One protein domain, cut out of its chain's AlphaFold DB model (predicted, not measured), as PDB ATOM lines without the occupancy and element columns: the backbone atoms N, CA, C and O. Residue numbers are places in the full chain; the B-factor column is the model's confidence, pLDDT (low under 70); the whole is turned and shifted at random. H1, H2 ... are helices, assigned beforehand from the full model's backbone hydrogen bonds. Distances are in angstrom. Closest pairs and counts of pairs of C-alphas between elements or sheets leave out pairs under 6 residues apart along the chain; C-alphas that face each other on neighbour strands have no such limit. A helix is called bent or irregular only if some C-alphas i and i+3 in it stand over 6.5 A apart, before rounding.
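What this domain is: This is residues 10 to 75 of the 231 residues of an uncharacterized protein of Arachis hypogaea (UniProt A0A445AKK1). One long helix, H1, sticks out as an arm with its residues 12 to 17 and 19 to 32, and its last turn comes near the side of a second helix, H2, nearly at a right angle. H2 turns a corner into H3, which stands free with residues 64 to 75, and the whole is an open frame of three helices with few contacts and no shared core. The printed part has 66 residues, with three named helices in the order H1, H2, H3 and no named strand; the class is all helix. It is only just extended, close to loose, with a radius of gyration of the C-alphas of 16.5 A, and the C-alphas span 47 by 32 by 16 A, an outline that is only just flat.

How they stand to each other: H1, residues 12 to 38, touches no helix. H2, residues 50 to 62, is close to H1 but not clearly touching, with 2 pairs of C-alphas within 8 A. The closest C-alphas of the two are those of His 38 and Leu 57, 6.8 A apart. Their lines are about perpendicular, at 79 degrees, and their centres are 23.3 A apart. H3, residues 64 to 75, and H2 touch only at the corner by their link, and only just, with 3 pairs of C-alphas within 8 A. H2 touches H3 with residues 60 to 61 alone, and H3 touches H2 with residues 66 to 67 alone; the closest C-alphas of the two are those of Trp 60 and Ser 66, 7.0 A apart. H2 and H3 run the same way at a steep tilt of 66 degrees. H1 and H3 are apart. In H1, H2 and H3 every O i to N i+4 pair of the backbone is within hydrogen-bond range.

Where its parts are: H1 has 27 residues and measures 38.1 A from its first to its last C-alpha, from C-alpha 12 at (-28.514, -26.359, 52.839) to C-alpha 38 at (-19.098, 1.171, 28.309). H2 has 13 residues and measures 18.4 A. H3 has 12 residues and measures 16.4 A, ending with C-alpha 75 at (0.237, 4.715, 34.769). No helix is bent or irregular.

The domain as a whole: The two C-alphas farthest apart are those of Asp 11 and Ala 75, at 48.5 A. The link from H1 to H2 is long, with 11 residues, and the link from H2 to H3 is tight, with 1 residue. The printed part, residues 10 to 75, has no cut. The mean pLDDT of the printed part is 84.9, that of H3 is 77, and no printed residue is under 70.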
ATOM      1  N   TRP A  10     -33.488 -27.477  47.961       76.62
ATOM      2  CA  TRP A  10     -32.176 -28.113  48.041       76.62
ATOM      3  C   TRP A  10     -31.739 -28.221  49.503       76.62
ATOM      4  O   TRP A  10     -32.037 -27.343  50.312       76.62
ATOM      5  N   ASP A  11     -30.981 -29.268  49.819       81.81
ATOM      6  CA  ASP A  11     -30.254 -29.340  51.084       81.81
ATOM      7  C   ASP A  11     -29.359 -28.094  51.256       81.81
ATOM      8  O   ASP A  11     -28.813 -27.572  50.280       81.81
ATOM      9  N   VAL A  12     -29.212 -27.611  52.494       82.06
ATOM     10  CA  VAL A  12     -28.514 -26.359  52.839       82.06
ATOM     11  C   VAL A  12     -27.076 -26.318  52.304       82.06
ATOM     12  O   VAL A  12     -26.603 -25.255  51.881       82.06
ATOM     13  N   GLU A  13     -26.371 -27.452  52.269       76.69
ATOM     14  CA  GLU A  13     -25.013 -27.508  51.713       76.69
ATOM     15  C   GLU A  13     -25.008 -27.296  50.194       76.69
ATOM     16  O   GLU A  13     -24.186 -26.541  49.655       76.69
ATOM     17  N   HIS A  14     -25.969 -27.911  49.505       83.81
ATOM     18  CA  HIS A  14     -26.132 -27.808  48.059       83.81
ATOM     19  C   HIS A  14     -26.634 -26.421  47.657       83.81
ATOM     20  O   HIS A  14     -26.091 -25.828  46.725       83.81
ATOM     21  N   ASP A  15     -27.592 -25.856  48.394       87.38
ATOM     22  CA  ASP A  15     -28.099 -24.496  48.188       87.38
ATOM     23  C   ASP A  15     -26.959 -23.472  48.252       87.38
ATOM     24  O   ASP A  15     -26.790 -22.656  47.341       87.38
ATOM     25  N   ARG A  16     -26.083 -23.570  49.260       85.50
ATOM     26  CA  ARG A  16     -24.928 -22.672  49.388       85.50
ATOM     27  C   ARG A  16     -23.969 -22.781  48.201       85.50
ATOM     28  O   ARG A  16     -23.483 -21.760  47.705       85.50
ATOM     29  N   ALA A  17     -23.666 -23.998  47.750       89.44
ATOM     30  CA  ALA A  17     -22.784 -24.217  46.606       89.44
ATOM     31  C   ALA A  17     -23.405 -23.696  45.300       89.44
ATOM     32  O   ALA A  17     -22.732 -23.009  44.524       89.44
ATOM     33  N   ILE A  18     -24.694 -23.963  45.086       89.19
ATOM     34  CA  ILE A  18     -25.455 -23.523  43.915       89.19
ATOM     35  C   ILE A  18     -25.522 -21.996  43.867       89.19
ATOM     36  O   ILE A  18     -25.179 -21.416  42.837       89.19
ATOM     37  N   ARG A  19     -25.857 -21.334  44.982       90.44
ATOM     38  CA  ARG A  19     -25.857 -19.865  45.074       90.44
ATOM     39  C   ARG A  19     -24.496 -19.282  44.744       90.44
ATOM     40  O   ARG A  19     -24.397 -18.398  43.904       90.44
ATOM     41  N   LYS A  20     -23.420 -19.850  45.295       91.12
ATOM     42  CA  LYS A  20     -22.055 -19.395  44.997       91.12
ATOM     43  C   LYS A  20     -21.715 -19.495  43.505       91.12
ATOM     44  O   LYS A  20     -21.058 -18.605  42.963       91.12
ATOM     45  N   ILE A  21     -22.133 -20.571  42.836       94.00
ATOM     46  CA  ILE A  21     -21.931 -20.746  41.390       94.00
ATOM     47  C   ILE A  21     -22.775 -19.741  40.608       94.00
ATOM     48  O   ILE A  21     -22.274 -19.133  39.658       94.00
ATOM     49  N   PHE A  22     -24.034 -19.570  41.002       93.62
ATOM     50  CA  PHE A  22     -24.948 -18.618  40.394       93.62
ATOM     51  C   PHE A  22     -24.392 -17.197  40.491       93.62
ATOM     52  O   PHE A  22     -24.163 -16.576  39.457       93.62
ATOM     53  N   ASP A  23     -24.052 -16.731  41.691       93.25
ATOM     54  CA  ASP A  23     -23.505 -15.394  41.938       93.25
ATOM     55  C   ASP A  23     -22.218 -15.151  41.147       93.25
ATOM     56  O   ASP A  23     -22.044 -14.098  40.534       93.25
ATOM     57  N   LEU A  24     -21.324 -16.144  41.086       93.00
ATOM     58  CA  LEU A  24     -20.099 -16.049  40.295       93.00
ATOM     59  C   LEU A  24     -20.401 -15.870  38.800       93.00
ATOM     60  O   LEU A  24     -19.777 -15.040  38.130       93.00
ATOM     61  N   ARG A  25     -21.328 -16.666  38.257       94.62
ATOM     62  CA  ARG A  25     -21.706 -16.612  36.838       94.62
ATOM     63  C   ARG A  25     -22.437 -15.313  36.516       94.62
ATOM     64  O   ARG A  25     -22.094 -14.660  35.530       94.62
ATOM     65  N   MET A  26     -23.375 -14.912  37.367       91.69
ATOM     66  CA  MET A  26     -24.140 -13.680  37.212       91.69
ATOM     67  C   MET A  26     -23.262 -12.445  37.370       91.69
ATOM     68  O   MET A  26     -23.371 -11.529  36.561       91.69
ATOM     69  N   GLY A  27     -22.315 -12.449  38.309       93.31
ATOM     70  CA  GLY A  27     -21.332 -11.379  38.467       93.31
ATOM     71  C   GLY A  27     -20.470 -11.198  37.217       93.31
ATOM     72  O   GLY A  27     -20.346 -10.083  36.709       93.31
ATOM     73  N   ARG A  28     -19.938 -12.290  36.648       93.69
ATOM     74  CA  ARG A  28     -19.181 -12.235  35.382       93.69
ATOM     75  C   ARG A  28     -20.040 -11.759  34.214       93.69
ATOM     76  O   ARG A  28     -19.575 -10.971  33.393       93.69
ATOM     77  N   ARG A  29     -21.286 -12.230  34.130       92.25
ATOM     78  CA  ARG A  29     -22.210 -11.843  33.060       92.25
ATOM     79  C   ARG A  29     -22.570 -10.362  33.143       92.25
ATOM     80  O   ARG A  29     -22.492  -9.681  32.127       92.25
ATOM     81  N   LEU A  30     -22.888  -9.866  34.338       90.50
ATOM     82  CA  LEU A  30     -23.175  -8.455  34.582       90.50
ATOM     83  C   LEU A  30     -21.966  -7.580  34.250       90.50
ATOM     84  O   LEU A  30     -22.122  -6.563  33.583       90.50
ATOM     85  N   GLN A  31     -20.761  -7.999  34.645       90.62
ATOM     86  CA  GLN A  31     -19.533  -7.284  34.304       90.62
ATOM     87  C   GLN A  31     -19.354  -7.164  32.786       90.62
ATOM     88  O   GLN A  31     -19.164  -6.061  32.286       90.62
ATOM     89  N   GLN A  32     -19.519  -8.264  32.045       90.25
ATOM     90  CA  GLN A  32     -19.442  -8.244  30.583       90.25
ATOM     91  C   GLN A  32     -20.510  -7.341  29.952       90.25
ATOM     92  O   GLN A  32     -20.237  -6.628  28.989       90.25
ATOM     93  N   MET A  33     -21.732  -7.378  30.484       90.19
ATOM     94  CA  MET A  33     -22.845  -6.558  30.010       90.19
ATOM     95  C   MET A  33     -22.582  -5.064  30.241       90.19
ATOM     96  O   MET A  33     -22.841  -4.261  29.348       90.19
ATOM     97  N   LEU A  34     -22.027  -4.691  31.396       89.44
ATOM     98  CA  LEU A  34     -21.622  -3.315  31.696       89.44
ATOM     99  C   LEU A  34     -20.435  -2.863  30.838       89.44
ATOM    100  O   LEU A  34     -20.434  -1.729  30.361       89.44
ATOM    101  N   ASP A  35     -19.467  -3.743  30.583       87.25
ATOM    102  CA  ASP A  35     -18.350  -3.454  29.682       87.25
ATOM    103  C   ASP A  35     -18.840  -3.224  28.244       87.25
ATOM    104  O   ASP A  35     -18.371  -2.306  27.574       87.25
ATOM    105  N   ASP A  36     -19.814  -4.001  27.767       89.31
ATOM    106  CA  ASP A  36     -20.412  -3.807  26.442       89.31
ATOM    107  C   ASP A  36     -21.158  -2.460  26.336       89.31
ATOM    108  O   ASP A  36     -21.075  -1.810  25.291       89.31
ATOM    109  N   VAL A  37     -21.817  -2.003  27.413       87.69
ATOM    110  CA  VAL A  37     -22.396  -0.645  27.503       87.69
ATOM    111  C   VAL A  37     -21.293   0.412  27.472       87.69
ATOM    112  O   VAL A  37     -21.393   1.373  26.712       87.69
ATOM    113  N   HIS A  38     -20.220   0.228  28.247       83.88
ATOM    114  CA  HIS A  38     -19.098   1.171  28.309       83.88
ATOM    115  C   HIS A  38     -18.388   1.341  26.955       83.88
ATOM    116  O   HIS A  38     -17.955   2.442  26.630       83.88
ATOM    117  N   HIS A  39     -18.329   0.284  26.141       84.25
ATOM    118  CA  HIS A  39     -17.722   0.304  24.803       84.25
ATOM    119  C   HIS A  39     -18.721   0.591  23.667       84.25
ATOM    120  O   HIS A  39     -18.368   0.430  22.499       84.25
ATOM    121  N   GLY A  40     -19.963   0.978  23.976       81.38
ATOM    122  CA  GLY A  40     -20.943   1.387  22.963       81.38
ATOM    123  C   GLY A  40     -21.407   0.264  22.028       81.38
ATOM    124  O   GLY A  40     -21.782   0.522  20.885       81.38
ATOM    125  N   LYS A  41     -21.396  -0.999  22.474       83.88
ATOM    126  CA  LYS A  41     -21.874  -2.137  21.668       83.88
ATOM    127  C   LYS A  41     -23.403  -2.202  21.682       83.88
ATOM    128  O   LYS A  41     -23.999  -3.060  22.335       83.88
ATOM    129  N   GLU A  42     -24.050  -1.301  20.949       74.94
ATOM    130  CA  GLU A  42     -25.514  -1.127  20.945       74.94
ATOM    131  C   GLU A  42     -26.283  -2.426  20.648       74.94
ATOM    132  O   GLU A  42     -27.233  -2.759  21.355       74.94
ATOM    133  N   GLN A  43     -25.785  -3.237  19.708       75.06
ATOM    134  CA  GLN A  43     -26.371  -4.535  19.338       75.06
ATOM    135  C   GLN A  43     -26.456  -5.537  20.509       75.06
ATOM    136  O   GLN A  43     -27.270  -6.455  20.490       75.06
ATOM    137  N   ARG A  44     -25.614  -5.388  21.541       74.62
ATOM    138  CA  ARG A  44     -25.538  -6.300  22.701       74.62
ATOM    139  C   ARG A  44     -26.190  -5.743  23.964       74.62
ATOM    140  O   ARG A  44     -26.215  -6.412  24.996       74.62
ATOM    141  N   THR A  45     -26.718  -4.526  23.901       82.19
ATOM    142  CA  THR A  45     -27.201  -3.795  25.079       82.19
ATOM    143  C   THR A  45     -28.686  -3.444  24.987       82.19
ATOM    144  O   THR A  45     -29.166  -2.619  25.757       82.19
ATOM    145  N   GLY A  46     -29.441  -4.084  24.085       83.31
ATOM    146  CA  GLY A  46     -30.887  -3.861  23.911       83.31
ATOM    147  C   GLY A  46     -31.748  -4.157  25.149       83.31
ATOM    148  O   GLY A  46     -32.870  -3.681  25.239       83.31
ATOM    149  N   TRP A  47     -31.209  -4.886  26.131       87.12
ATOM    150  CA  TRP A  47     -31.857  -5.171  27.417       87.12
ATOM    151  C   TRP A  47     -31.891  -3.964  28.376       87.12
ATOM    152  O   TRP A  47     -32.637  -3.987  29.351       87.12
ATOM    153  N   LEU A  48     -31.090  -2.920  28.127       87.88
ATOM    154  CA  LEU A  48     -31.006  -1.728  28.973       87.88
ATOM    155  C   LEU A  48     -31.669  -0.534  28.276       87.88
ATOM    156  O   LEU A  48     -31.356  -0.230  27.123       87.88
ATOM    157  N   ARG A  49     -32.563   0.170  28.982       89.56
ATOM    158  CA  ARG A  49     -33.236   1.369  28.451       89.56
ATOM    159  C   ARG A  49     -32.220   2.445  28.059       89.56
ATOM    160  O   ARG A  49     -31.201   2.626  28.732       89.56
ATOM    161  N   ARG A  50     -32.505   3.173  26.976       86.75
ATOM    162  CA  ARG A  50     -31.591   4.165  26.386       86.75
ATOM    163  C   ARG A  50     -31.239   5.283  27.373       86.75
ATOM    164  O   ARG A  50     -30.089   5.708  27.434       86.75
ATOM    165  N   GLU A  51     -32.193   5.711  28.185       87.69
ATOM    166  CA  GLU A  51     -32.043   6.776  29.181       87.69
ATOM    167  C   GLU A  51     -31.088   6.340  30.299       87.69
ATOM    168  O   GLU A  51     -30.184   7.082  30.681       87.69
ATOM    169  N   VAL A  52     -31.226   5.090  30.755       89.06
ATOM    170  CA  VAL A  52     -30.364   4.493  31.784       89.06
ATOM    171  C   VAL A  52     -28.936   4.337  31.262       89.06
ATOM    172  O   VAL A  52     -27.988   4.716  31.951       89.06
ATOM    173  N   LYS A  53     -28.764   3.857  30.020       87.81
ATOM    174  CA  LYS A  53     -27.451   3.812  29.353       87.81
ATOM    175  C   LYS A  53     -26.789   5.190  29.322       87.81
ATOM    176  O   LYS A  53     -25.616   5.311  29.668       87.81
ATOM    177  N   LYS A  54     -27.540   6.225  28.929       88.75
ATOM    178  CA  LYS A  54     -27.047   7.606  28.852       88.75
ATOM    179  C   LYS A  54     -26.611   8.124  30.226       88.75
ATOM    180  O   LYS A  54     -25.537   8.709  30.331       88.75
ATOM    181  N   GLY A  55     -27.392   7.858  31.274       90.31
ATOM    182  CA  GLY A  55     -27.038   8.213  32.652       90.31
ATOM    183  C   GLY A  55     -25.766   7.514  33.149       90.31
ATOM    184  O   GLY A  55     -24.898   8.158  33.734       90.31
ATOM    185  N   LEU A  56     -25.612   6.218  32.857       87.62
ATOM    186  CA  LEU A  56     -24.406   5.442  33.183       87.62
ATOM    187  C   LEU A  56     -23.152   6.000  32.503       87.62
ATOM    188  O   LEU A  56     -22.126   6.185  33.160       87.62
ATOM    189  N   LEU A  57     -23.240   6.291  31.204       85.75
ATOM    190  CA  LEU A  57     -22.140   6.875  30.438       85.75
ATOM    191  C   LEU A  57     -21.735   8.243  30.998       85.75
ATOM    192  O   LEU A  57     -20.560   8.440  31.307       85.75
ATOM    193  N   ALA A  58     -22.704   9.133  31.233       87.38
ATOM    194  CA  ALA A  58     -22.454  10.441  31.834       87.38
ATOM    195  C   ALA A  58     -21.776  10.313  33.209       87.38
ATOM    196  O   ALA A  58     -20.760  10.955  33.467       87.38
ATOM    197  N   HIS A  59     -22.257   9.412  34.074       85.19
ATOM    198  CA  HIS A  59     -21.628   9.166  35.372       85.19
ATOM    199  C   HIS A  59     -20.164   8.719  35.239       85.19
ATOM    200  O   HIS A  59     -19.297   9.203  35.969       85.19
ATOM    201  N   TRP A  60     -19.855   7.806  34.313       81.06
ATOM    202  CA  TRP A  60     -18.480   7.336  34.110       81.06
ATOM    203  C   TRP A  60     -17.539   8.410  33.556       81.06
ATOM    204  O   TRP A  60     -16.336   8.337  33.827       81.06
ATOM    205  N   GLU A  61     -18.057   9.390  32.819       79.88
ATOM    206  CA  GLU A  61     -17.288  10.526  32.301       79.88
ATOM    207  C   GLU A  61     -17.085  11.628  33.351       79.88
ATOM    208  O   GLU A  61     -15.982  12.172  33.466       79.88
ATOM    209  N   THR A  62     -18.108  11.922  34.160       80.50
ATOM    210  CA  THR A  62     -18.099  13.016  35.147       80.50
ATOM    211  C   THR A  62     -17.481  12.621  36.493       80.50
ATOM    212  O   THR A  62     -16.992  13.480  37.226       80.50
ATOM    213  N   ASN A  63     -17.446  11.332  36.843       80.00
ATOM    214  CA  ASN A  63     -16.906  10.885  38.128       80.00
ATOM    215  C   ASN A  63     -15.370  11.038  38.186       80.00
ATOM    216  O   ASN A  63     -14.601  10.169  37.753       80.00
ATOM    217  N   VAL A  64     -14.923  12.149  38.781       73.25
ATOM    218  CA  VAL A  64     -13.509  12.528  38.951       73.25
ATOM    219  C   VAL A  64     -12.702  11.438  39.666       73.25
ATOM    220  O   VAL A  64     -11.583  11.131  39.250       73.25
ATOM    221  N   GLY A  65     -13.274  10.788  40.686       78.88
ATOM    222  CA  GLY A  65     -12.619   9.694  41.413       78.88
ATOM    223  C   GLY A  65     -12.370   8.470  40.526       78.88
ATOM    224  O   GLY A  65     -11.284   7.879  40.542       78.88
ATOM    225  N   SER A  66     -13.336   8.133  39.670       71.12
ATOM    226  CA  SER A  66     -13.193   7.063  38.678       71.12
ATOM    227  C   SER A  66     -12.146   7.400  37.614       71.12
ATOM    228  O   SER A  66     -11.326   6.540  37.272       71.12
ATOM    229  N   LYS A  67     -12.114   8.647  37.129       75.94
ATOM    230  CA  LYS A  67     -11.105   9.134  36.174       75.94
ATOM    231  C   LYS A  67      -9.697   9.081  36.767       75.94
ATOM    232  O   LYS A  67      -8.796   8.525  36.138       75.94
ATOM    233  N   HIS A  68      -9.521   9.566  37.997       80.50
ATOM    234  CA  HIS A  68      -8.244   9.513  38.709       80.50
ATOM    235  C   HIS A  68      -7.758   8.068  38.877       80.50
ATOM    236  O   HIS A  68      -6.637   7.742  38.488       80.50
ATOM    237  N   ARG A  69      -8.623   7.157  39.346       79.00
ATOM    238  CA  ARG A  69      -8.276   5.734  39.492       79.00
ATOM    239  C   ARG A  69      -7.879   5.091  38.162       79.00
ATOM    240  O   ARG A  69      -6.931   4.310  38.125       79.00
ATOM    241  N   ARG A  70      -8.577   5.408  37.064       76.75
ATOM    242  CA  ARG A  70      -8.242   4.909  35.718       76.75
ATOM    243  C   ARG A  70      -6.859   5.380  35.271       76.75
ATOM    244  O   ARG A  70      -6.072   4.553  34.815       76.75
ATOM    245  N   LEU A  71      -6.554   6.667  35.432       79.94
ATOM    246  CA  LEU A  71      -5.246   7.231  35.088       79.94
ATOM    247  C   LEU A  71      -4.131   6.607  35.929       79.94
ATOM    248  O   LEU A  71      -3.140   6.148  35.366       79.94
ATOM    249  N   THR A  72      -4.334   6.478  37.240       78.69
ATOM    250  CA  THR A  72      -3.384   5.814  38.142       78.69
ATOM    251  C   THR A  72      -3.169   4.355  37.753       78.69
ATOM    252  O   THR A  72      -2.033   3.902  37.666       78.69
ATOM    253  N   ASN A  73      -4.229   3.608  37.437       76.81
ATOM    254  CA  ASN A  73      -4.105   2.217  37.000       76.81
ATOM    255  C   ASN A  73      -3.401   2.085  35.643       76.81
ATOM    256  O   ASN A  73      -2.620   1.153  35.454       76.81
ATOM    257  N   ARG A  74      -3.641   3.007  34.705       79.44
ATOM    258  CA  ARG A  74      -2.941   3.048  33.413       79.44
ATOM    259  C   ARG A  74      -1.460   3.369  33.595       79.44
ATOM    260  O   ARG A  74      -0.632   2.668  33.027       79.44
ATOM    261  N   ALA A  75      -1.136   4.365  34.418       78.75
ATOM    262  CA  ALA A  75       0.237   4.715  34.769       78.75
ATOM    263  C   ALA A  75       0.945   3.556  35.485       78.75
ATOM    264  O   ALA A  75       2.082   3.233  35.151       78.75
TER     265      ALA A  75